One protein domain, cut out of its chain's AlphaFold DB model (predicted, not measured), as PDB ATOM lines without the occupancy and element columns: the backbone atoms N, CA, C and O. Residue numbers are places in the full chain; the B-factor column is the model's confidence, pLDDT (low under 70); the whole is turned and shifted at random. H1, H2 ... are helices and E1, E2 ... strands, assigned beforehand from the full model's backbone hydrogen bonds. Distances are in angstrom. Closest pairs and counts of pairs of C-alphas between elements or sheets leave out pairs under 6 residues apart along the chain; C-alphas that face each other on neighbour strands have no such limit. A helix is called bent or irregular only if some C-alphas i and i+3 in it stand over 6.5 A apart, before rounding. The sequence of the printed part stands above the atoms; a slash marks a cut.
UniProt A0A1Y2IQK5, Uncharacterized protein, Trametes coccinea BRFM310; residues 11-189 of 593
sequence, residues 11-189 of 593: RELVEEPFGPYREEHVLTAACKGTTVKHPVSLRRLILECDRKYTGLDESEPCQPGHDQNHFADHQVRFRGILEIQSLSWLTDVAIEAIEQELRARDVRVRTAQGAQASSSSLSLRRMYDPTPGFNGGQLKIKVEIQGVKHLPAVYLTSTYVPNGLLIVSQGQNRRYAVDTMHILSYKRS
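Overview. This is residues 11 to 189 of the 593 residues of an uncharacterized protein of Trametes coccinea BRFM310 (UniProt A0A1Y2IQK5). A small closed barrel of five strands, E2 to E6, has a long helix, H5, reaching away from it toward one end of the longest axis, with H1 and H6 near that helix; H3 and H4 lie toward the opposite end. E1 is paired onto E4 outside the ring. The printed part has 179 residues, with seven named helices and six named strands in the order H1 E1 H2 E2 H3 H4 E3 H5 H6 E4 E5 E6 H7; the class is mixed, helices and strands, and the sheet is mixed. It is compact, with a radius of gyration of the C-alphas of 18.4 A, yet elongated in outline, spanning 60 by 35 by 25 A.

Along the chain. H1 is residues 11 to 15, with C-alpha 11 at (122.569, 72.671, 130.089). E1 is residues 18 to 22, H2 23 to 26, and E2 41 to 49, 21.8 A long. H3 is residues 56 to 59 and H4 68 to 73, irregular but only just: C-alphas 70 and 73 are 6.53 A apart. E3, residues 77 to 83, measures 19.6 A. H5, residues 92 to 112, measures 30.2 A and ends with C-alpha 112 at (134.013, 59.891, 133.415). H6 is residues 124 to 128. E4, residues 142 to 155, measures 24.4 A and bends by 112 degrees at residue 151. E5 is residues 165 to 169, E6 175 to 178, and H7 183 to 187, with C-alpha 187 at (100.571, 55.637, 114.533).

Arrangement. E2 is antiparallel to E3, with N 46 and O 79 2.8 A apart, and E3 to E4, with N 82 and O 143 at 2.8 A. E4, E5 and E6 form a meander, each strand the antiparallel neighbour of the one before, in two hairpins; N 150 and O 168 are 2.8 A apart, N 176 and O 167 2.8 A. E6, parallel to E2, closes the ring, with N 42 and O 177 at 2.8 A. E1 is parallel to E4, with N 21 and O 144 at 2.9 A. H2 is on the barrel, outside it, at a height of 7.8 A. H5 touches H1, the closest C-alphas being those of Leu 13 and Arg 105, 6.7 A apart. H4 and H5 are apart. Every O i to N i+4 pair is within hydrogen-bond range in H1, H5, H6 and H7, and 1 of 2 in H4; H2 and H3 are too short for such a pair.

Size, cuts and confidence. The C-alphas farthest apart, of Pro 64 and Gln 116, are 60.7 A apart. The printed part has no cut. The links H2 to E2, H5 to H6 and H6 to E4 are long. Mean pLDDT of the printed part is 94.6; residues 134 to 137 are under 70.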
ATOM      1  N   ARG A  11     123.630  72.863 131.085       91.69
ATOM      2  CA  ARG A  11     122.569  72.671 130.089       91.69
ATOM      3  C   ARG A  11     122.462  71.214 129.628       91.69
ATOM      4  O   ARG A  11     121.352  70.713 129.507       91.69
ATOM      5  N   GLU A  12     123.579  70.537 129.384       92.62
ATOM      6  CA  GLU A  12     123.587  69.133 128.949       92.62
ATOM      7  C   GLU A  12     123.058  68.196 130.043       92.62
ATOM      8  O   GLU A  12     122.308  67.273 129.741       92.62
ATOM      9  N   LEU A  13     123.367  68.472 131.316       94.44
ATOM     10  CA  LEU A  13     122.884  67.669 132.450       94.44
ATOM     11  C   LEU A  13     121.354  67.708 132.615       94.44
ATOM     12  O   LEU A  13     120.760  66.742 133.100       94.44
ATOM     13  N   VAL A  14     120.729  68.828 132.236       95.75
ATOM     14  CA  VAL A  14     119.286  69.083 132.414       95.75
ATOM     15  C   VAL A  14     118.471  68.836 131.145       95.75
ATOM     16  O   VAL A  14     117.243  68.920 131.178       95.75
ATOM     17  N   GLU A  15     119.141  68.559 130.023       95.25
ATOM     18  CA  GLU A  15     118.492  68.310 128.736       95.25
ATOM     19  C   GLU A  15     117.737  66.975 128.738       95.25
ATOM     20  O   GLU A  15     116.633  66.892 128.185       95.25
ATOM     21  N   GLU A  16     118.309  65.962 129.399       96.31
ATOM     22  CA  GLU A  16     117.668  64.675 129.667       96.31
ATOM     23  C   GLU A  16     116.593  64.836 130.760       96.31
ATOM     24  O   GLU A  16     116.879  65.386 131.828       96.31
ATOM     25  N   PRO A  17     115.353  64.360 130.545       98.00
ATOM     26  CA  PRO A  17     114.295  64.483 131.541       98.00
ATOM     27  C   PRO A  17     114.593  63.663 132.806       98.00
ATOM     28  O   PRO A  17     115.197  62.597 132.733       98.00
ATOM     29  N   PHE A  18     114.156  64.146 133.968       98.44
ATOM     30  CA  PHE A  18     114.191  63.411 135.242       98.44
ATOM     31  C   PHE A  18     112.962  62.505 135.386       98.44
ATOM     32  O   PHE A  18     111.880  62.892 134.941       98.44
ATOM     33  N   GLY A  19     113.089  61.346 136.038       97.06
ATOM     34  CA  GLY A  19     111.971  60.420 136.280       97.06
ATOM     35  C   GLY A  19     112.107  59.056 135.582       97.06
ATOM     36  O   GLY A  19     113.221  58.636 135.274       97.06
ATOM     37  N   PRO A  20     110.997  58.318 135.371       97.56
ATOM     38  CA  PRO A  20     109.603  58.771 135.424       97.56
ATOM     39  C   PRO A  20     109.011  58.863 136.842       97.56
ATOM     40  O   PRO A  20     109.159  57.946 137.650       97.56
ATOM     41  N   TYR A  21     108.235  59.915 137.120       98.12
ATOM     42  CA  TYR A  21     107.524  60.094 138.397       98.12
ATOM     43  C   TYR A  21     106.006  60.074 138.230       98.12
ATOM     44  O   TYR A  21     105.476  60.544 137.226       98.12
ATOM     45  N   ARG A  22     105.278  59.556 139.226       98.06
ATOM     46  CA  ARG A  22     103.808  59.640 139.236       98.06
ATOM     47  C   ARG A  22     103.356  61.084 139.426       98.06
ATOM     48  O   ARG A  22     103.854  61.753 140.334       98.06
ATOM     49  N   GLU A  23     102.418  61.548 138.600       97.38
ATOM     50  CA  GLU A  23     101.971  62.943 138.624       97.38
ATOM     51  C   GLU A  23     101.457  63.363 140.005       97.38
ATOM     52  O   GLU A  23     101.764  64.464 140.456       97.38
ATOM     53  N   GLU A  24     100.752  62.471 140.710       96.81
ATOM     54  CA  GLU A  24     100.139  62.769 142.002       96.81
ATOM     55  C   GLU A  24     101.158  62.972 143.131       96.81
ATOM     56  O   GLU A  24     100.837  63.602 144.134       96.81
ATOM     57  N   HIS A  25     102.380  62.456 142.970       97.50
ATOM     58  CA  HIS A  25     103.454  62.581 143.959       97.50
ATOM     59  C   HIS A  25     104.421  63.716 143.626       97.50
ATOM     60  O   HIS A  25     105.040  64.288 144.524       97.50
ATOM     61  N   VAL A  26     104.576  64.021 142.336       98.00
ATOM     62  CA  VAL A  26     105.570  64.985 141.858       98.00
ATOM     63  C   VAL A  26     104.986  66.387 141.703       98.00
ATOM     64  O   VAL A  26     105.698  67.355 141.952       98.00
ATOM     65  N   LEU A  27     103.702  66.517 141.341       98.00
ATOM     66  CA  LEU A  27     103.069  67.806 141.062       98.00
ATOM     67  C   LEU A  27     102.174  68.285 142.210       98.00
ATOM     68  O   LEU A  27     101.294  67.572 142.695       98.00
ATOM     69  N   THR A  28     102.332  69.553 142.580       97.88
ATOM     70  CA  THR A  28     101.462  70.243 143.538       97.88
ATOM     71  C   THR A  28     100.197  70.777 142.866       97.88
ATOM     72  O   THR A  28     100.112  70.938 141.643       97.88
ATOM     73  N   ALA A  29      99.224  71.187 143.682       96.75
ATOM     74  CA  ALA A  29      98.042  71.914 143.217       96.75
ATOM     75  C   ALA A  29      98.357  73.291 142.587       96.75
ATOM     76  O   ALA A  29      97.493  73.876 141.929       96.75
ATOM     77  N   ALA A  30      99.569  73.833 142.782       97.00
ATOM     78  CA  ALA A  30      99.969  75.126 142.224       97.00
ATOM     79  C   ALA A  30     100.248  75.051 140.719       97.00
ATOM     80  O   ALA A  30      99.964  76.001 139.986       97.00
ATOM     81  N   CYS A  31     100.734  73.906 140.232       96.31
ATOM     82  CA  CYS A  31     100.610  73.602 138.818       96.31
ATOM     83  C   CYS A  31      99.100  73.501 138.563       96.31
ATOM     84  O   CYS A  31      98.457  72.608 139.102       96.31
ATOM     85  N   LYS A  32      98.489  74.407 137.805       92.88
ATOM     86  CA  LYS A  32      97.076  74.275 137.409       92.88
ATOM     87  C   LYS A  32      96.999  73.542 136.073       92.88
ATOM     88  O   LYS A  32      97.992  73.468 135.366       92.88
ATOM     89  N   GLY A  33      95.842  72.986 135.721       92.06
ATOM     90  CA  GLY A  33      95.650  72.429 134.378       92.06
ATOM     91  C   GLY A  33      95.781  73.496 133.282       92.06
ATOM     92  O   GLY A  33      95.610  74.689 133.540       92.06
ATOM     93  N   THR A  34      96.038  73.049 132.056       93.00
ATOM     94  CA  THR A  34      96.156  73.873 130.847       93.00
ATOM     95  C   THR A  34      95.023  74.881 130.677       93.00
ATOM     96  O   THR A  34      93.838  74.559 130.798       93.00
ATOM     97  N   THR A  35      95.409  76.099 130.296       94.31
ATOM     98  CA  THR A  35      94.525  77.154 129.787       94.31
ATOM     99  C   THR A  35      95.079  77.700 128.471       94.31
ATOM    100  O   THR A  35      96.258  77.515 128.184       94.31
ATOM    101  N   VAL A  36      94.267  78.442 127.710       91.69
ATOM    102  CA  VAL A  36      94.700  79.048 126.435       91.69
ATOM    103  C   VAL A  36      95.927  79.955 126.610       91.69
ATOM    104  O   VAL A  36      96.820  79.950 125.772       91.69
ATOM    105  N   LYS A  37      95.988  80.728 127.704       92.81
ATOM    106  CA  LYS A  37      97.094  81.667 127.975       92.81
ATOM    107  C   LYS A  37      98.302  81.008 128.641       92.81
ATOM    108  O   LYS A  37      99.419  81.495 128.502       92.81
ATOM    109  N   HIS A  38      98.070  79.933 129.389       93.62
ATOM    110  CA  HIS A  38      99.089  79.233 130.164       93.62
ATOM    111  C   HIS A  38      98.947  77.727 129.928       93.62
ATOM    112  O   HIS A  38      98.282  77.043 130.720       93.62
ATOM    113  N   PRO A  39      99.492  77.213 128.814       93.75
ATOM    114  CA  PRO A  39      99.448  75.794 128.529       93.75
ATOM    115  C   PRO A  39     100.398  75.021 129.447       93.75
ATOM    116  O   PRO A  39     101.542  75.418 129.664       93.75
ATOM    117  N   VAL A  40      99.914  73.901 129.982       96.88
ATOM    118  CA  VAL A  40     100.738  72.876 130.627       96.88
ATOM    119  C   VAL A  40     100.910  71.761 129.609       96.88
ATOM    120  O   VAL A  40     100.046  70.897 129.444       96.88
ATOM    121  N   SER A  41     102.000  71.863 128.859       97.75
ATOM    122  CA  SER A  41     102.244  71.038 127.684       97.75
ATOM    123  C   SER A  41     103.053  69.784 127.999       97.75
ATOM    124  O   SER A  41     104.099  69.851 128.644       97.75
ATOM    125  N   LEU A  42     102.589  68.642 127.493       98.38
ATOM    126  CA  LEU A  42     103.315  67.381 127.462       98.38
ATOM    127  C   LEU A  42     103.988  67.203 126.108       98.38
ATOM    128  O   LEU A  42     103.340  67.245 125.060       98.38
ATOM    129  N   ARG A  43     105.288  66.935 126.143       98.31
ATOM    130  CA  ARG A  43     106.059  66.465 124.993       98.31
ATOM    131  C   ARG A  43     106.212  64.955 125.057       98.31
ATOM    132  O   ARG A  43     106.292  64.386 126.144       98.31
ATOM    133  N   ARG A  44     106.305  64.311 123.895       97.81
ATOM    134  CA  ARG A  44     106.476  62.861 123.750       97.81
ATOM    135  C   ARG A  44     105.419  62.093 124.555       97.81
ATOM    136  O   ARG A  44     105.758  61.219 125.344       97.81
ATOM    137  N   LEU A  45     104.141  62.432 124.371       98.56
ATOM    138  CA  LEU A  45     103.046  61.685 124.986       98.56
ATOM    139  C   LEU A  45     103.109  60.218 124.546       98.56
ATOM    140  O   LEU A  45     103.047  59.919 123.354       98.56
ATOM    141  N   ILE A  46     103.199  59.316 125.511       98.62
ATOM    142  CA  ILE A  46     103.056  57.879 125.322       98.62
ATOM    143  C   ILE A  46     101.730  57.472 125.952       98.62
ATOM    144  O   ILE A  46     101.452  57.859 127.086       98.62
ATOM    145  N   LEU A  47     100.939  56.681 125.237       98.69
ATOM    146  CA  LEU A  47      99.767  55.999 125.772       98.69
ATOM    147  C   LEU A  47     100.079  54.506 125.879       98.69
ATOM    148  O   LEU A  47     100.534  53.893 124.909       98.69
ATOM    149  N   GLU A  48      99.839  53.930 127.051       98.31
ATOM    150  CA  GLU A  48     100.103  52.522 127.345       98.31
ATOM    151  C   GLU A  48      98.892  51.870 128.014       98.31
ATOM    152  O   GLU A  48      98.247  52.456 128.883       98.31
ATOM    153  N   CYS A  49      98.616  50.628 127.643       98.00
ATOM    154  CA  CYS A  49      97.635  49.757 128.276       98.00
ATOM    155  C   CYS A  49      98.272  48.374 128.416       98.00
ATOM    156  O   CYS A  49      98.892  47.895 127.470       98.00
ATOM    157  N   ASP A  50      98.226  47.778 129.611       96.31
ATOM    158  CA  ASP A  50      98.900  46.498 129.899       96.31
ATOM    159  C   ASP A  50     100.373  46.442 129.418       96.31
ATOM    160  O   ASP A  50     100.833  45.503 128.771       96.31
ATOM    161  N   ARG A  51     101.129  47.524 129.680       95.69
ATOM    162  CA  ARG A  51     102.543  47.696 129.271       95.69
ATOM    163  C   ARG A  51     102.795  47.632 127.757       95.69
ATOM    164  O   ARG A  51     103.949  47.556 127.336       95.69
ATOM    165  N   LYS A  52     101.749  47.680 126.934       97.38
ATOM    166  CA  LYS A  52     101.831  47.786 125.477       97.38
ATOM    167  C   LYS A  52     101.446  49.192 125.049       97.38
ATOM    168  O   LYS A  52     100.574  49.818 125.649       97.38
ATOM    169  N   TYR A  53     102.087  49.684 123.993       98.31
ATOM    170  CA  TYR A  53     101.676  50.938 123.370       98.31
ATOM    171  C   TYR A  53     100.248  50.810 122.843       98.31
ATOM    172  O   TYR A  53      99.931  49.865 122.121       98.31
ATOM    173  N   THR A  54      99.426  51.796 123.171       98.38
ATOM    174  CA  THR A  54      98.078  51.969 122.631       98.38
ATOM    175  C   THR A  54      97.979  53.331 121.946       98.38
ATOM    176  O   THR A  54      98.870  54.179 122.083       98.38
ATOM    177  N   GLY A  55      96.907  53.550 121.201       98.19
ATOM    178  CA  GLY A  55      96.523  54.849 120.676       98.19
ATOM    179  C   GLY A  55      95.065  55.190 120.950       98.19
ATOM    180  O   GLY A  55      94.348  54.477 121.653       98.19
ATOM    181  N   LEU A  56      94.660  56.352 120.452       98.50
ATOM    182  CA  LEU A  56      93.324  56.912 120.629       98.50
ATOM    183  C   LEU A  56      92.271  56.206 119.764       98.50
ATOM    184  O   LEU A  56      91.086  56.351 120.036       98.50
ATOM    185  N   ASP A  57      92.672  55.444 118.745       97.62
ATOM    186  CA  ASP A  57      91.729  54.734 117.875       97.62
ATOM    187  C   ASP A  57      91.011  53.596 118.599       97.62
ATOM    188  O   ASP A  57      89.790  53.468 118.505       97.62
ATOM    189  N   GLU A  58      91.764  52.809 119.359       97.25
ATOM    190  CA  GLU A  58      91.258  51.668 120.114       97.25
ATOM    191  C   GLU A  58      90.876  52.028 121.556       97.25
ATOM    192  O   GLU A  58      89.985  51.406 122.133       97.25
ATOM    193  N   SER A  59      91.522  53.035 122.156       98.06
ATOM    194  CA  SER A  59      91.340  53.342 123.584       98.06
ATOM    195  C   SER A  59      90.166  54.275 123.887       98.06
ATOM    196  O   SER A  59      89.737  54.367 125.038       98.06
ATOM    197  N   GLU A  60      89.639  54.981 122.886       97.75
ATOM    198  CA  GLU A  60      88.589  55.981 123.078       97.75
ATOM    199  C   GLU A  60      87.186  55.401 122.857       97.75
ATOM    200  O   GLU A  60      86.858  55.032 121.728       97.75
ATOM    201  N   PRO A  61      86.287  55.435 123.862       95.69
ATOM    202  CA  PRO A  61      84.940  54.864 123.737       95.69
ATOM    203  C   PRO A  61      84.057  55.500 122.657       95.69
ATOM    204  O   PRO A  61      83.027  54.947 122.285       95.69
ATOM    205  N   CYS A  62      84.413  56.693 122.172       93.25
ATOM    206  CA  CYS A  62      83.688  57.374 121.100       93.25
ATOM    207  C   CYS A  62      84.091  56.910 119.691       93.25
ATOM    208  O   CYS A  62      83.511  57.391 118.712       93.25
ATOM    209  N   GLN A  63      85.099  56.041 119.571       96.19
ATOM    210  CA  GLN A  63      85.578  55.535 118.293       96.19
ATOM    211  C   GLN A  63      84.906  54.205 117.934       96.19
ATOM    212  O   GLN A  63      84.737  53.352 118.802       96.19
ATOM    213  N   PRO A  64      84.577  53.981 116.649       94.81
ATOM    214  CA  PRO A  64      84.046  52.697 116.192       94.81
ATOM    215  C   PRO A  64      84.986  51.511 116.444       94.81
ATOM    216  O   PRO A  64      84.517  50.396 116.619       94.81
ATOM    217  N   GLY A  65      86.303  51.751 116.463       93.69
ATOM    218  CA  GLY A  65      87.326  50.727 116.695       93.69
ATOM    219  C   GLY A  65      87.654  50.482 118.169       93.69
ATOM    220  O   GLY A  65      88.690  49.889 118.453       93.69
ATOM    221  N   HIS A  66      86.832  50.974 119.104       97.25
ATOM    222  CA  HIS A  66      87.099  50.829 120.529       97.25
ATOM    223  C   HIS A  66      87.078  49.358 120.964       97.25
ATOM    224  O   HIS A  66      86.055  48.681 120.844       97.25
ATOM    225  N   ASP A  67      88.187  48.877 121.529       96.44
ATOM    226  CA  ASP A  67      88.274  47.520 122.075       96.44
ATOM    227  C   ASP A  67      87.702  47.482 123.498       96.44
ATOM    228  O   ASP A  67      88.416  47.539 124.503       96.44
ATOM    229  N   GLN A  68      86.374  47.419 123.582       96.62
ATOM    230  CA  GLN A  68      85.662  47.459 124.857       96.62
ATOM    231  C   GLN A  68      86.135  46.370 125.831       96.62
ATOM    232  O   GLN A  68      86.211  46.625 127.029       96.62
ATOM    233  N   ASN A  69      86.481  45.181 125.332       96.38
ATOM    234  CA  ASN A  69      86.919  44.070 126.175       96.38
ATOM    235  C   ASN A  69      88.310  44.334 126.754       96.38
ATOM    236  O   ASN A  69      88.530  44.140 127.947       96.38
ATOM    237  N   HIS A  70      89.244  44.820 125.935       95.81
ATOM    238  CA  HIS A  70      90.596  45.107 126.402       95.81
ATOM    239  C   HIS A  70      90.628  46.258 127.421       95.81
ATOM    240  O   HIS A  70      91.315  46.154 128.440       95.81
ATOM    241  N   PHE A  71      89.864  47.330 127.182       96.31
ATOM    242  CA  PHE A  71      89.881  48.542 128.013       96.31
ATOM    243  C   PHE A  71      88.871  48.547 129.172       96.31
ATOM    244  O   PHE A  71      88.900  49.474 129.983       96.31
ATOM    245  N   ALA A  72      88.004  47.536 129.296       94.94
ATOM    246  CA  ALA A  72      87.127  47.390 130.462       94.94
ATOM    247  C   ALA A  72      87.927  47.130 131.749       94.94
ATOM    248  O   ALA A  72      87.666  47.758 132.776       94.94
ATOM    249  N   ASP A  73      88.929  46.252 131.669       95.62
ATOM    250  CA  ASP A  73      89.715  45.811 132.829       95.62
ATOM    251  C   ASP A  73      91.041  46.569 132.991       95.62
ATOM    252  O   ASP A  73      91.665  46.539 134.055       95.62
ATOM    253  N   HIS A  74      91.479  47.279 131.947       96.38
ATOM    254  CA  HIS A  74      92.789  47.918 131.910       96.38
ATOM    255  C   HIS A  74      92.678  49.431 131.744       96.38
ATOM    256  O   HIS A  74      92.126  49.954 130.778       96.38
ATOM    257  N   GLN A  75      93.271  50.156 132.690       97.12
ATOM    258  CA  GLN A  75      93.349  51.608 132.627       97.12
ATOM    259  C   GLN A  75      94.418  52.061 131.628       97.12
ATOM    260  O   GLN A  75      95.561  51.601 131.668       97.12
ATOM    261  N   VAL A  76      94.063  53.040 130.795       98.31
ATOM    262  CA  VAL A  76      95.012  53.702 129.895       98.31
ATOM    263  C   VAL A  76      95.931  54.598 130.718       98.31
ATOM    264  O   VAL A  76      95.511  55.609 131.287       98.31
ATOM    265  N   ARG A  77      97.207  54.239 130.778       98.38
ATOM    266  CA  ARG A  77      98.257  55.063 131.373       98.38
ATOM    267  C   ARG A  77      98.821  55.994 130.318       98.38
ATOM    268  O   ARG A  77      98.919  55.638 129.147       98.38
ATOM    269  N   PHE A  78      99.229  57.179 130.743       98.50
ATOM    270  CA  PHE A  78     100.013  58.067 129.905       98.50
ATOM    271  C   PHE A  78     101.359  58.376 130.552       98.50
ATOM    272  O   PHE A  78     101.481  58.410 131.779       98.50
ATOM    273  N   ARG A  79     102.362  58.625 129.713       98.56
ATOM    274  CA  ARG A  79     103.646  59.219 130.090       98.56
ATOM    275  C   ARG A  79     103.903  60.433 129.216       98.56
ATOM    276  O   ARG A  79     103.469  60.465 128.069       98.56
ATOM    277  N   GLY A  80     104.606  61.426 129.732       98.31
ATOM    278  CA  GLY A  80     104.985  62.595 128.948       98.31
ATOM    279  C   GLY A  80     106.037  63.429 129.655       98.31
ATOM    280  O   GLY A  80     106.165  63.391 130.874       98.31
ATOM    281  N   ILE A  81     106.797  64.188 128.878       98.62
ATOM    282  CA  ILE A  81     107.823  65.098 129.374       98.62
ATOM    283  C   ILE A  81     107.188  66.470 129.593       98.62
ATOM    284  O   ILE A  81     106.676  67.080 128.653       98.62
ATOM    285  N   LEU A  82     107.260  66.958 130.825       98.31
ATOM    286  CA  LEU A  82     106.790  68.270 131.243       98.31
ATOM    287  C   LEU A  82     107.985  69.187 131.530       98.31
ATOM    288  O   LEU A  82     108.860  68.848 132.325       98.31
ATOM    289  N   GLU A  83     108.021  70.368 130.913       97.69
ATOM    290  CA  GLU A  83     108.991  71.412 131.263       97.69
ATOM    291  C   GLU A  83     108.483  72.211 132.471       97.69
ATOM    292  O   GLU A  83     107.437  72.866 132.408       97.69
ATOM    293  N   ILE A  84     109.223  72.170 133.579       97.38
ATOM    294  CA  ILE A  84     108.808  72.797 134.834       97.38
ATOM    295  C   ILE A  84     109.056  74.304 134.763       97.38
ATOM    296  O   ILE A  84     110.191  74.772 134.809       97.38
ATOM    297  N   GLN A  85     107.978  75.083 134.676       95.00
ATOM    298  CA  GLN A  85     108.067  76.545 134.579       95.00
ATOM    299  C   GLN A  85     108.353  77.214 135.930       95.00
ATOM    300  O   GLN A  85     108.916  78.304 135.975       95.00
ATOM    301  N   SER A  86     107.962  76.576 137.034       95.00
ATOM    302  CA  SER A  86     108.143  77.086 138.394       95.00
ATOM    303  C   SER A  86     108.378  75.933 139.358       95.00
ATOM    304  O   SER A  86     107.648  74.947 139.309       95.00
ATOM    305  N   LEU A  87     109.330  76.078 140.285       96.44
ATOM    306  CA  LEU A  87     109.561  75.080 141.339       96.44
ATOM    307  C   LEU A  87     108.350  74.890 142.255       96.44
ATOM    308  O   LEU A  87     108.172  73.807 142.790       96.44
ATOM    309  N   SER A  88     107.462  75.887 142.358       96.81
ATOM    310  CA  SER A  88     106.194  75.742 143.090       96.81
ATOM    311  C   SER A  88     105.289  74.639 142.531       96.81
ATOM    312  O   SER A  88     104.385  74.181 143.225       96.81
ATOM    313  N   TRP A  89     105.510  74.211 141.283       97.56
ATOM    314  CA  TRP A  89     104.788  73.098 140.672       97.56
ATOM    315  C   TRP A  89     105.203  71.743 141.233       97.56
ATOM    316  O   TRP A  89     104.441  70.797 141.070       97.56
ATOM    317  N   LEU A  90     106.378  71.646 141.855       98.31
ATOM    318  CA  LEU A  90     106.935  70.408 142.382       98.31
ATOM    319  C   LEU A  90     106.708  70.309 143.888       98.31
ATOM    320  O   LEU A  90     106.709  71.318 144.592       98.31
ATOM    321  N   THR A  91     106.485  69.092 144.378       98.19
ATOM    322  CA  THR A  91     106.477  68.816 145.819       98.19
ATOM    323  C   THR A  91     107.904  68.887 146.371       98.19
ATOM    324  O   THR A  91     108.861  68.639 145.636       98.19
ATOM    325  N   ASP A  92     108.074  69.176 147.663       98.19
ATOM    326  CA  ASP A  92     109.412  69.241 148.279       98.19
ATOM    327  C   ASP A  92     110.167  67.908 148.138       98.19
ATOM    328  O   ASP A  92     111.332  67.881 147.750       98.19
ATOM    329  N   VAL A  93     109.455  66.788 148.313       98.25
ATOM    330  CA  VAL A  93     109.990  65.430 148.107       98.25
ATOM    331  C   VAL A  93     110.481  65.229 146.668       98.25
ATOM    332  O   VAL A  93     111.524  64.615 146.443       98.25
ATOM    333  N   ALA A  94     109.756  65.751 145.674       98.12
ATOM    334  CA  ALA A  94     110.185  65.686 144.281       98.12
ATOM    335  C   ALA A  94     111.407  66.565 144.004       98.12
ATOM    336  O   ALA A  94     112.292  66.148 143.258       98.12
ATOM    337  N   ILE A  95     111.474  67.758 144.600       98.25
ATOM    338  CA  ILE A  95     112.636  68.649 144.490       98.25
ATOM    339  C   ILE A  95     113.882  67.939 145.024       98.25
ATOM    340  O   ILE A  95     114.890  67.889 144.323       98.25
ATOM    341  N   GLU A  96     113.805  67.335 146.210       98.19
ATOM    342  CA  GLU A  96     114.917  66.585 146.807       98.19
ATOM    343  C   GLU A  96     115.362  65.411 145.924       98.19
ATOM    344  O   GLU A  96     116.558  65.251 145.663       98.19
ATOM    345  N   ALA A  97     114.411  64.629 145.405       98.31
ATOM    346  CA  ALA A  97     114.699  63.495 144.529       98.31
ATOM    347  C   ALA A  97     115.374  63.926 143.215       98.31
ATOM    348  O   ALA A  97     116.370  63.327 142.800       98.31
ATOM    349  N   ILE A  98     114.873  64.988 142.576       98.31
ATOM    350  CA  ILE A  98     115.444  65.518 141.331       98.31
ATOM    351  C   ILE A  98     116.830  66.121 141.586       98.31
ATOM    352  O   ILE A  98     117.744  65.921 140.788       98.31
ATOM    353  N   GLU A  99     117.035  66.829 142.701       98.06
ATOM    354  CA  GLU A  99     118.355  67.344 143.074       98.06
ATOM    355  C   GLU A  99     119.366  66.222 143.310       98.06
ATOM    356  O   GLU A  99     120.514  66.327 142.875       98.06
ATOM    357  N   GLN A 100     118.956  65.138 143.970       98.00
ATOM    358  CA  GLN A 100     119.806  63.969 144.166       98.00
ATOM    359  C   GLN A 100     120.203  63.342 142.823       98.00
ATOM    360  O   GLN A 100     121.379  63.031 142.615       98.00
ATOM    361  N   GLU A 101     119.256  63.205 141.894       98.06
ATOM    362  CA  GLU A 101     119.524  62.689 140.553       98.06
ATOM    363  C   GLU A 101     120.443  63.623 139.750       98.06
ATOM    364  O   GLU A 101     121.416  63.161 139.153       98.06
ATOM    365  N   LEU A 102     120.211  64.938 139.792       97.19
ATOM    366  CA  LEU A 102     121.057  65.948 139.147       97.19
ATOM    367  C   LEU A 102     122.502  65.879 139.656       97.19
ATOM    368  O   LEU A 102     123.443  65.855 138.861       97.19
ATOM    369  N   ARG A 103     122.688  65.796 140.980       97.06
ATOM    370  CA  ARG A 103     124.010  65.636 141.605       97.06
ATOM    371  C   ARG A 103     124.674  64.329 141.176       97.06
ATOM    372  O   ARG A 103     125.872  64.321 140.904       97.06
ATOM    373  N   ALA A 104     123.914  63.238 141.078       96.75
ATOM    374  CA  ALA A 104     124.427  61.952 140.615       96.75
ATOM    375  C   ALA A 104     124.854  61.989 139.136       96.75
ATOM    376  O   ALA A 104     125.895  61.424 138.793       96.75
ATOM    377  N   ARG A 105     124.093  62.669 138.265       96.00
ATOM    378  CA  ARG A 105     124.450  62.888 136.851       96.00
ATOM    379  C   ARG A 105     125.742  63.696 136.727       96.00
ATOM    380  O   ARG A 105     126.645  63.276 136.011       96.00
ATOM    381  N   ASP A 106     125.859  64.788 137.480       95.00
ATOM    382  CA  ASP A 106     127.064  65.625 137.524       95.00
ATOM    383  C   ASP A 106     128.306  64.844 137.991       95.00
ATOM    384  O   ASP A 106     129.334  64.846 137.314       95.00
ATOM    385  N   VAL A 107     128.214  64.104 139.105       95.06
ATOM    386  CA  VAL A 107     129.333  63.277 139.601       95.06
ATOM    387  C   VAL A 107     129.728  62.214 138.577       95.06
ATOM    388  O   VAL A 107     130.919  62.027 138.330       95.06
ATOM    389  N   ARG A 108     128.756  61.539 137.946       94.75
ATOM    390  CA  ARG A 108     129.014  60.521 136.915       94.75
ATOM    391  C   ARG A 108     129.780  61.107 135.733       94.75
ATOM    392  O   ARG A 108     130.774  60.532 135.301       94.75
ATOM    393  N   VAL A 109     129.339  62.266 135.254       92.50
ATOM    394  CA  VAL A 109     129.968  63.013 134.165       92.50
ATOM    395  C   VAL A 109     131.396  63.440 134.519       92.50
ATOM    396  O   VAL A 109     132.316  63.176 133.747       92.50
ATOM    397  N   ARG A 110     131.613  64.036 135.698       90.75
ATOM    398  CA  ARG A 110     132.947  64.474 136.146       90.75
ATOM    399  C   ARG A 110     133.906  63.302 136.349       90.75
ATOM    400  O   ARG A 110     135.059  63.375 135.931       90.75
ATOM    401  N   THR A 111     133.412  62.202 136.916       92.25
ATOM    402  CA  THR A 111     134.190  60.967 137.104       92.25
ATOM    403  C   THR A 111     134.604  60.372 135.757       92.25
ATOM    404  O   THR A 111     135.758  59.991 135.587       92.25
ATOM    405  N   ALA A 112     133.702  60.356 134.769       90.75
ATOM    406  CA  ALA A 112     134.013  59.891 133.415       90.75
ATOM    407  C   ALA A 112     135.079  60.755 132.711       90.75
ATOM    408  O   ALA A 112     135.802  60.256 131.854       90.75
ATOM    409  N   GLN A 113     135.213  62.028 133.095       89.81
ATOM    410  CA  GLN A 113     136.250  62.944 132.603       89.81
ATOM    411  C   GLN A 113     137.570  62.867 133.396       89.81
ATOM    412  O   GLN A 113     138.487  63.642 133.133       89.81
ATOM    413  N   GLY A 114     137.688  61.951 134.364       88.81
ATOM    414  CA  GLY A 114     138.894  61.776 135.179       88.81
ATOM    415  C   GLY A 114     139.072  62.817 136.291       88.81
ATOM    416  O   GLY A 114     140.135  62.870 136.907       88.81
ATOM    417  N   ALA A 115     138.057  63.642 136.572       82.69
ATOM    418  CA  ALA A 115     138.084  64.544 137.719       82.69
ATOM    419  C   ALA A 115     137.829  63.768 139.024       82.69
ATOM    420  O   ALA A 115     137.023  62.836 139.057       82.69
ATOM    421  N   GLN A 116     138.487  64.169 140.119       85.56
ATOM    422  CA  GLN A 116     138.210  63.597 141.441       85.56
ATOM    423  C   GLN A 116     136.736  63.807 141.822       85.56
ATOM    424  O   GLN A 116     136.191  64.904 141.674       85.56
ATOM    425  N   ALA A 117     136.106  62.744 142.328       76.75
ATOM    426  CA  ALA A 117     134.687  62.672 142.665       76.75
ATOM    427  C   ALA A 117     134.333  63.490 143.924       76.75
ATOM    428  O   ALA A 117     133.957  62.941 144.958       76.75
ATOM    429  N   SER A 118     134.452  64.816 143.858       89.25
ATOM    430  CA  SER A 118     133.895  65.690 144.889       89.25
ATOM    431  C   SER A 118     132.368  65.709 144.804       89.25
ATOM    432  O   SER A 118     131.782  65.679 143.713       89.25
ATOM    433  N   SER A 119     131.709  65.775 145.962       92.88
ATOM    434  CA  SER A 119     130.253  65.886 146.042       92.88
ATOM    435  C   SER A 119     129.758  67.097 145.244       92.88
ATOM    436  O   SER A 119     130.351  68.175 145.261       92.88
ATOM    437  N   SER A 120     128.679  66.905 144.484       94.06
ATOM    438  CA  SER A 120     128.072  67.982 143.702       94.06
ATOM    439  C   SER A 120     127.273  68.919 144.607       94.06
ATOM    440  O   SER A 120     126.441  68.465 145.392       94.06
ATOM    441  N   SER A 121     127.491  70.230 144.476       94.44
ATOM    442  CA  SER A 121     126.752  71.272 145.205       94.44
ATOM    443  C   SER A 121     125.597  71.875 144.394       94.44
ATOM    444  O   SER A 121     125.151  72.989 144.689       94.44
ATOM    445  N   LEU A 122     125.163  71.206 143.322       94.69
ATOM    446  CA  LEU A 122     124.062  71.677 142.484       94.69
ATOM    447  C   LEU A 122     122.735  71.621 143.255       94.69
ATOM    448  O   LEU A 122     122.470  70.681 144.011       94.69
ATOM    449  N   SER A 123     121.905  72.645 143.069       96.06
ATOM    450  CA  SER A 123     120.545  72.717 143.607       96.06
ATOM    451  C   SER A 123     119.610  73.356 142.587       96.06
ATOM    452  O   SER A 123     120.007  74.260 141.846       96.06
ATOM    453  N   LEU A 124     118.359  72.901 142.557       95.69
ATOM    454  CA  LEU A 124     117.339  73.423 141.651       95.69
ATOM    455  C   LEU A 124     117.008  74.874 141.978       95.69
ATOM    456  O   LEU A 124     116.815  75.675 141.069       95.69
ATOM    457  N   ARG A 125     117.009  75.236 143.267       94.75
ATOM    458  CA  ARG A 125     116.771  76.619 143.696       94.75
ATOM    459  C   ARG A 125     117.751  77.587 143.030       94.75
ATOM    460  O   ARG A 125     117.309  78.521 142.379       94.75
ATOM    461  N   ARG A 126     119.055  77.280 143.059       91.88
ATOM    462  CA  ARG A 126     120.088  78.102 142.399       91.88
ATOM    463  C   ARG A 126     119.927  78.177 140.880       91.88
ATOM    464  O   ARG A 126     120.335  79.166 140.287       91.88
ATOM    465  N   MET A 127     119.364  77.146 140.247       91.25
ATOM    466  CA  MET A 127     119.124  77.136 138.798       91.25
ATOM    467  C   MET A 127     117.922  77.991 138.381       91.25
ATOM    468  O   MET A 127     117.917  78.554 137.285       91.25
ATOM    469  N   TYR A 128     116.903  78.059 139.240       91.62
ATOM    470  CA  TYR A 128     115.676  78.820 139.000       91.62
ATOM    471  C   TYR A 128     115.730  80.247 139.549       91.62
ATOM    472  O   TYR A 128     114.916  81.072 139.125       91.62
ATOM    473  N   ASP A 129     116.655  80.544 140.466       86.88
ATOM    474  CA  ASP A 129     116.846  81.887 141.003       86.88
ATOM    475  C   ASP A 129     117.143  82.868 139.848       86.88
ATOM    476  O   ASP A 129     118.016  82.609 139.009       86.88
ATOM    477  N   PRO A 130     116.406  83.991 139.754       79.69
ATOM    478  CA  PRO A 130     116.625  84.968 138.701       79.69
ATOM    479  C   PRO A 130     118.028  85.557 138.850       79.69
ATOM    480  O   PRO A 130     118.404  86.055 139.912       79.69
ATOM    481  N   THR A 131     118.815  85.516 137.777       74.19
ATOM    482  CA  THR A 131     120.097  86.221 137.754       74.19
ATOM    483  C   THR A 131     119.815  87.727 137.802       74.19
ATOM    484  O   THR A 131     118.964  88.190 137.038       74.19
ATOM    485  N   PRO A 132     120.484  88.517 138.665       73.25
ATOM    486  CA  PRO A 132     120.289  89.965 138.705       73.25
ATOM    487  C   PRO A 132     120.413  90.575 137.301       73.25
ATOM    488  O   PRO A 132     121.431  90.399 136.636       73.25
ATOM    489  N   GLY A 133     119.358  91.249 136.832       71.50
ATOM    490  CA  GLY A 133     119.293  91.844 135.490       71.50
ATOM    491  C   GLY A 133     118.634  90.985 134.400       71.50
ATOM    492  O   GLY A 133     118.373  91.508 133.319       71.50
ATOM    493  N   PHE A 134     118.291  89.718 134.666       60.06
ATOM    494  CA  PHE A 134     117.541  88.856 133.745       60.06
ATOM    495  C   PHE A 134     116.216  88.399 134.368       60.06
ATOM    496  O   PHE A 134     116.174  87.752 135.415       60.06
ATOM    497  N   ASN A 135     115.103  88.717 133.703       50.91
ATOM    498  CA  ASN A 135     113.776  88.277 134.127       50.91
ATOM    499  C   ASN A 135     113.561  86.802 133.742       50.91
ATOM    500  O   ASN A 135     113.137  86.504 132.627       50.91
ATOM    501  N   GLY A 136     113.842  85.892 134.679       55.25
ATOM    502  CA  GLY A 136     113.579  84.451 134.573       55.25
ATOM    503  C   GLY A 136     114.807  83.594 134.888       55.25
ATOM    504  O   GLY A 136     115.926  83.955 134.532       55.25
ATOM    505  N   GLY A 137     114.603  82.456 135.560       60.22
ATOM    506  CA  GLY A 137     115.658  81.457 135.758       60.22
ATOM    507  C   GLY A 137     116.208  80.969 134.413       60.22
ATOM    508  O   GLY A 137     115.448  80.749 133.466       60.22
ATOM    509  N   GLN A 138     117.530  80.832 134.312       72.88
ATOM    510  CA  GLN A 138     118.228  80.624 133.037       72.88
ATOM    511  C   GLN A 138     118.026  79.209 132.461       72.88
ATOM    512  O   GLN A 138     118.179  79.001 131.256       72.88
ATOM    513  N   LEU A 139     117.686  78.232 133.308       88.88
ATOM    514  CA  LEU A 139     117.572  76.824 132.936       88.88
ATOM    515  C   LEU A 139     116.334  76.198 133.575       88.88
ATOM    516  O   LEU A 139     116.222  76.118 134.796       88.88
ATOM    517  N   LYS A 140     115.420  75.721 132.731       93.94
ATOM    518  CA  LYS A 140     114.259  74.938 133.156       93.94
ATOM    519  C   LYS A 140     114.581  73.459 133.031       93.94
ATOM    520  O   LYS A 140     115.203  73.044 132.054       93.94
ATOM    521  N   ILE A 141     114.139  72.672 134.001       96.88
ATOM    522  CA  ILE A 141     114.272  71.218 133.955       96.88
ATOM    523  C   ILE A 141     113.081  70.578 133.240       96.88
ATOM    524  O   ILE A 141     111.964  71.107 133.236       96.88
ATOM    525  N   LYS A 142     113.327  69.400 132.671       98.31
ATOM    526  CA  LYS A 142     112.304  68.533 132.090       98.31
ATOM    527  C   LYS A 142     112.063  67.357 133.025       98.31
ATOM    528  O   LYS A 142     113.012  66.752 133.510       98.31
ATOM    529  N   VAL A 143     110.805  67.024 133.269       98.50
ATOM    530  CA  VAL A 143     110.412  65.919 134.145       98.50
ATOM    531  C   VAL A 143     109.490  64.997 133.365       98.50
ATOM    532  O   VAL A 143     108.462  65.432 132.851       98.50
ATOM    533  N   GLU A 144     109.855  63.726 133.250       98.62
ATOM    534  CA  GLU A 144     108.961  62.704 132.734       98.62
ATOM    535  C   GLU A 144     107.947  62.330 133.819       98.62
ATOM    536  O   GLU A 144     108.293  61.792 134.874       98.62
ATOM    537  N   ILE A 145     106.679  62.621 133.556       98.44
ATOM    538  CA  ILE A 145     105.571  62.275 134.438       98.44
ATOM    539  C   ILE A 145     104.778  61.104 133.866       98.44
ATOM    540  O   ILE A 145     104.708  60.913 132.652       98.44
ATOM    541  N   GLN A 146     104.147  60.341 134.752       98.31
ATOM    542  CA  GLN A 146     103.206  59.283 134.409       98.31
ATOM    543  C   GLN A 146     101.904  59.446 135.191       98.31
ATOM    544  O   GLN A 146     101.922  59.787 136.374       98.31
ATOM    545  N   GLY A 147     100.783  59.152 134.543       98.00
ATOM    546  CA  GLY A 147      99.457  59.217 135.143       98.00
ATOM    547  C   GLY A 147      98.494  58.229 134.500       98.00
ATOM    548  O   GLY A 147      98.841  57.505 133.564       98.00
ATOM    549  N   VAL A 148      97.269  58.194 135.014       98.31
ATOM    550  CA  VAL A 148      96.155  57.462 134.400       98.31
ATOM    551  C   VAL A 148      95.279  58.462 133.660       98.31
ATOM    552  O   VAL A 148      94.938  59.511 134.211       98.31
ATOM    553  N   LYS A 149      94.936  58.162 132.409       98.19
ATOM    554  CA  LYS A 149      94.054  58.998 131.599       98.19
ATOM    555  C   LYS A 149      92.634  58.953 132.159       98.19
ATOM    556  O   LYS A 149      92.096  57.897 132.472       98.19
ATOM    557  N   HIS A 150      92.021  60.121 132.231       95.56
ATOM    558  CA  HIS A 150      90.640  60.335 132.616       95.56
ATOM    559  C   HIS A 150      89.911  61.064 131.497       95.56
ATOM    560  O   HIS A 150      90.488  61.923 130.837       95.56
ATOM    561  N   LEU A 151      88.633  60.732 131.312       96.62
ATOM    562  CA  LEU A 151      87.787  61.223 130.223       96.62
ATOM    563  C   LEU A 151      88.311  60.872 128.814       96.62
ATOM    564  O   LEU A 151      89.462  60.454 128.633       96.62
ATOM    565  N   PRO A 152      87.458  61.014 127.787       97.38
ATOM    566  CA  PRO A 152      87.910  60.928 126.412       97.38
ATOM    567  C   PRO A 152      88.906  62.034 126.055       97.38
ATOM    568  O   PRO A 152      88.788  63.163 126.543       97.38
ATOM    569  N   ALA A 153      89.873  61.726 125.192       98.06
ATOM    570  CA  ALA A 153      90.732  62.748 124.612       98.06
ATOM    571  C   ALA A 153      89.908  63.753 123.795       98.06
ATOM    572  O   ALA A 153      88.879  63.410 123.204       98.06
ATOM    573  N   VAL A 154      90.367  65.005 123.751       97.62
ATOM    574  CA  VAL A 154      89.700  66.072 122.996       97.62
ATOM    575  C   VAL A 154      90.695  66.700 122.034       97.62
ATOM    576  O   VAL A 154      91.658  67.328 122.467       97.62
ATOM    577  N   TYR A 155      90.456  66.563 120.731       98.12
ATOM    578  CA  TYR A 155      91.308  67.130 119.687       98.12
ATOM    579  C   TYR A 155      90.551  68.186 118.876       98.12
ATOM    580  O   TYR A 155      89.411  67.951 118.467       98.12
ATOM    581  N   LEU A 156      91.154  69.372 118.715       96.81
ATOM    582  CA  LEU A 156      90.654  70.523 117.930       96.81
ATOM    583  C   LEU A 156      89.267  71.071 118.320       96.81
ATOM    584  O   LEU A 156      88.711  71.939 117.661       96.81
ATOM    585  N   THR A 157      88.678  70.565 119.399       94.75
ATOM    586  CA  THR A 157      87.306  70.893 119.821       94.75
ATOM    587  C   THR A 157      87.243  71.461 121.236       94.75
ATOM    588  O   THR A 157      86.184  71.888 121.693       94.75
ATOM    589  N   SER A 158      88.380  71.497 121.932       95.62
ATOM    590  CA  SER A 158      88.494  72.037 123.282       95.62
ATOM    591  C   SER A 158      88.617  73.555 123.253       95.62
ATOM    592  O   SER A 158      89.423  74.104 122.512       95.62
ATOM    593  N   THR A 159      87.916  74.247 124.146       95.38
ATOM    594  CA  THR A 159      88.131  75.687 124.367       95.38
ATOM    595  C   THR A 159      89.452  75.985 125.081       95.38
ATOM    596  O   THR A 159      89.928  77.114 125.024       95.38
ATOM    597  N   TYR A 160      90.061  74.994 125.744       95.75
ATOM    598  CA  TYR A 160      91.345  75.140 126.439       95.75
ATOM    599  C   TYR A 160      92.542  74.950 125.507       95.75
ATOM    600  O   TYR A 160      93.579  75.576 125.715       95.75
ATOM    601  N   VAL A 161      92.395  74.078 124.505       96.25
ATOM    602  CA  VAL A 161      93.425  73.738 123.515       96.25
ATOM    603  C   VAL A 161      92.766  73.706 122.128       96.25
ATOM    604  O   VAL A 161      92.550  72.626 121.578       96.25
ATOM    605  N   PRO A 162      92.384  74.872 121.571       94.69
ATOM    606  CA  PRO A 162      91.595  74.933 120.335       94.69
ATOM    607  C   PRO A 162      92.327  74.346 119.124       94.69
ATOM    608  O   PRO A 162      91.694  73.774 118.248       94.69
ATOM    609  N   ASN A 163      93.659  74.420 119.115       94.94
ATOM    610  CA  ASN A 163      94.496  73.993 117.992       94.94
ATOM    611  C   ASN A 163      95.343  72.756 118.326       94.94
ATOM    612  O   ASN A 163      96.421  72.576 117.767       94.94
ATOM    613  N   GLY A 164      94.912  71.924 119.278       96.44
ATOM    614  CA  GLY A 164      95.720  70.793 119.724       96.44
ATOM    615  C   GLY A 164      94.928  69.698 120.419       96.44
ATOM    616  O   GLY A 164      93.694  69.684 120.413       96.44
ATOM    617  N   LEU A 165      95.672  68.744 120.971       98.38
ATOM    618  CA  LEU A 165      95.147  67.591 121.691       98.38
ATOM    619  C   LEU A 165      95.187  67.868 123.194       98.38
ATOM    620  O   LEU A 165      96.203  68.310 123.730       98.38
ATOM    621  N   LEU A 166      94.070  67.605 123.863       98.50
ATOM    622  CA  LEU A 166      93.910  67.708 125.304       98.50
ATOM    623  C   LEU A 166      93.735  66.312 125.906       98.50
ATOM    624  O   LEU A 166      92.834  65.569 125.510       98.50
ATOM    625  N   ILE A 167      94.546  66.009 126.916       98.38
ATOM    626  CA  ILE A 167      94.398  64.832 127.781       98.38
ATOM    627  C   ILE A 167      94.093  65.304 129.202       98.38
ATOM    628  O   ILE A 167      94.576  66.354 129.636       98.38
ATOM    629  N   VAL A 168      93.269  64.546 129.924       98.31
ATOM    630  CA  VAL A 168      92.954  64.803 131.334       98.31
ATOM    631  C   VAL A 168      93.456  63.629 132.167       98.31
ATOM    632  O   VAL A 168      93.349  62.484 131.740       98.31
ATOM    633  N   SER A 169      94.040  63.895 133.331       97.94
ATOM    634  CA  SER A 169      94.495  62.859 134.258       97.94
ATOM    635  C   SER A 169      93.445  62.516 135.316       97.94
ATOM    636  O   SER A 169      92.632  63.361 135.686       97.94
ATOM    637  N   GLN A 170      93.459  61.285 135.833       96.75
ATOM    638  CA  GLN A 170      92.493  60.820 136.836       96.75
ATOM    639  C   GLN A 170      92.781  61.338 138.244       96.75
ATOM    640  O   GLN A 170      91.844  61.633 138.979       96.75
ATOM    641  N   GLY A 171      94.056  61.462 138.627       91.62
ATOM    642  CA  GLY A 171      94.438  61.774 140.006       91.62
ATOM    643  C   GLY A 171      93.958  63.151 140.463       91.62
ATOM    644  O   GLY A 171      93.310  63.278 141.499       91.62
ATOM    645  N   GLN A 172      94.248  64.186 139.672       93.00
ATOM    646  CA  GLN A 172      93.922  65.577 140.013       93.00
ATOM    647  C   GLN A 172      93.003  66.265 138.988       93.00
ATOM    648  O   GLN A 172      92.844  67.485 139.038       93.00
ATOM    649  N   ASN A 173      92.404  65.523 138.043       96.62
ATOM    650  CA  ASN A 173      91.647  66.094 136.914       96.62
ATOM    651  C   ASN A 173      92.447  67.150 136.140       96.62
ATOM    652  O   ASN A 173      91.922  68.172 135.679       96.62
ATOM    653  N   ARG A 174      93.755  66.929 136.033       97.12
ATOM    654  CA  ARG A 174      94.682  67.892 135.464       97.12
ATOM    655  C   ARG A 174      94.622  67.804 133.952       97.12
ATOM    656  O   ARG A 174      94.665  66.725 133.375       97.12
ATOM    657  N   ARG A 175      94.492  68.963 133.315       98.06
ATOM    658  CA  ARG A 175      94.412  69.092 131.860       98.06
ATOM    659  C   ARG A 175      95.800  69.349 131.300       98.06
ATOM    660  O   ARG A 175      96.472  70.257 131.785       98.06
ATOM    661  N   TYR A 176      96.167  68.618 130.262       98.38
ATOM    662  CA  TYR A 176      97.440  68.743 129.571       98.38
ATOM    663  C   TYR A 176      97.214  69.042 128.096       98.38
ATOM    664  O   TYR A 176      96.444  68.344 127.437       98.38
ATOM    665  N   ALA A 177      97.893  70.070 127.585       98.38
ATOM    666  CA  ALA A 177      98.058  70.212 126.143       98.38
ATOM    667  C   ALA A 177      99.105  69.192 125.696       98.38
ATOM    668  O   ALA A 177     100.064  68.941 126.420       98.38
ATOM    669  N   VAL A 178      98.931  68.585 124.533       98.31
ATOM    670  CA  VAL A 178      99.915  67.657 123.975       98.31
ATOM    671  C   VAL A 178     100.622  68.362 122.830       98.31
ATOM    672  O   VAL A 178     100.005  68.631 121.801       98.31
ATOM    673  N   ASP A 179     101.905  68.653 123.024       97.06
ATOM    674  CA  ASP A 179     102.754  69.281 122.009       97.06
ATOM    675  C   ASP A 179     103.228  68.242 120.991       97.06
ATOM    676  O   ASP A 179     103.180  68.472 119.788       97.06
ATOM    677  N   THR A 180     103.701  67.090 121.476       97.25
ATOM    678  CA  THR A 180     104.205  65.999 120.633       97.25
ATOM    679  C   THR A 180     103.815  64.643 121.204       97.25
ATOM    680  O   THR A 180     103.667  64.479 122.418       97.25
ATOM    681  N   MET A 181     103.672  63.649 120.329       98.38
ATOM    682  CA  MET A 181     103.310  62.276 120.681       98.38
ATOM    683  C   MET A 181     104.430  61.311 120.280       98.38
ATOM    684  O   MET A 181     105.155  61.549 119.318       98.38
ATOM    685  N   HIS A 182     104.602  60.229 121.035       98.06
ATOM    686  CA  HIS A 182     105.517  59.153 120.675       98.06
ATOM    687  C   HIS A 182     105.036  58.432 119.413       98.06
ATOM    688  O   HIS A 182     103.847  58.145 119.298       98.06
ATOM    689  N   ILE A 183     105.955  58.076 118.510       97.44
ATOM    690  CA  ILE A 183     105.637  57.549 117.171       97.44
ATOM    691  C   ILE A 183     104.682  56.348 117.191       97.44
ATOM    692  O   ILE A 183     103.739  56.295 116.407       97.44
ATOM    693  N   LEU A 184     104.861  55.412 118.130       98.06
ATOM    694  CA  LEU A 184     103.995  54.232 118.228       98.06
ATOM    695  C   LEU A 184     102.579  54.585 118.698       98.06
ATOM    696  O   LEU A 184     101.613  54.049 118.163       98.06
ATOM    697  N   SER A 185     102.441  55.511 119.650       98.31
ATOM    698  CA  SER A 185     101.125  55.996 120.080       98.31
ATOM    699  C   SER A 185     100.482  56.873 119.008       98.31
ATOM    700  O   SER A 185      99.275  56.784 118.812       98.31
ATOM    701  N   TYR A 186     101.272  57.661 118.268       98.06
ATOM    702  CA  TYR A 186     100.797  58.467 117.144       98.06
ATOM    703  C   TYR A 186     100.252  57.593 116.018       98.06
ATOM    704  O   TYR A 186      99.110  57.785 115.616       98.06
ATOM    705  N   LYS A 187     101.007  56.578 115.577       97.12
ATOM    706  CA  LYS A 187     100.571  55.637 114.533       97.12
ATOM    707  C   LYS A 187      99.246  54.962 114.891       97.12
ATOM    708  O   LYS A 187      98.375  54.837 114.042       97.12
ATOM    709  N   ARG A 188      99.077  54.578 116.160       97.69
ATOM    710  CA  ARG A 188      97.840  53.979 116.693       97.69
ATOM    711  C   ARG A 188      96.733  55.000 117.000       97.69
ATOM    712  O   ARG A 188      95.666  54.627 117.456       97.69
ATOM    713  N   SER A 189      97.002  56.291 116.839       98.38
ATOM    714  CA  SER A 189      96.023  57.374 117.006       98.38
ATOM    715  C   SER A 189      95.750  58.106 115.691       98.38
ATOM    716  O   SER A 189      95.053  59.122 115.688       98.38
TER     717      SER A 189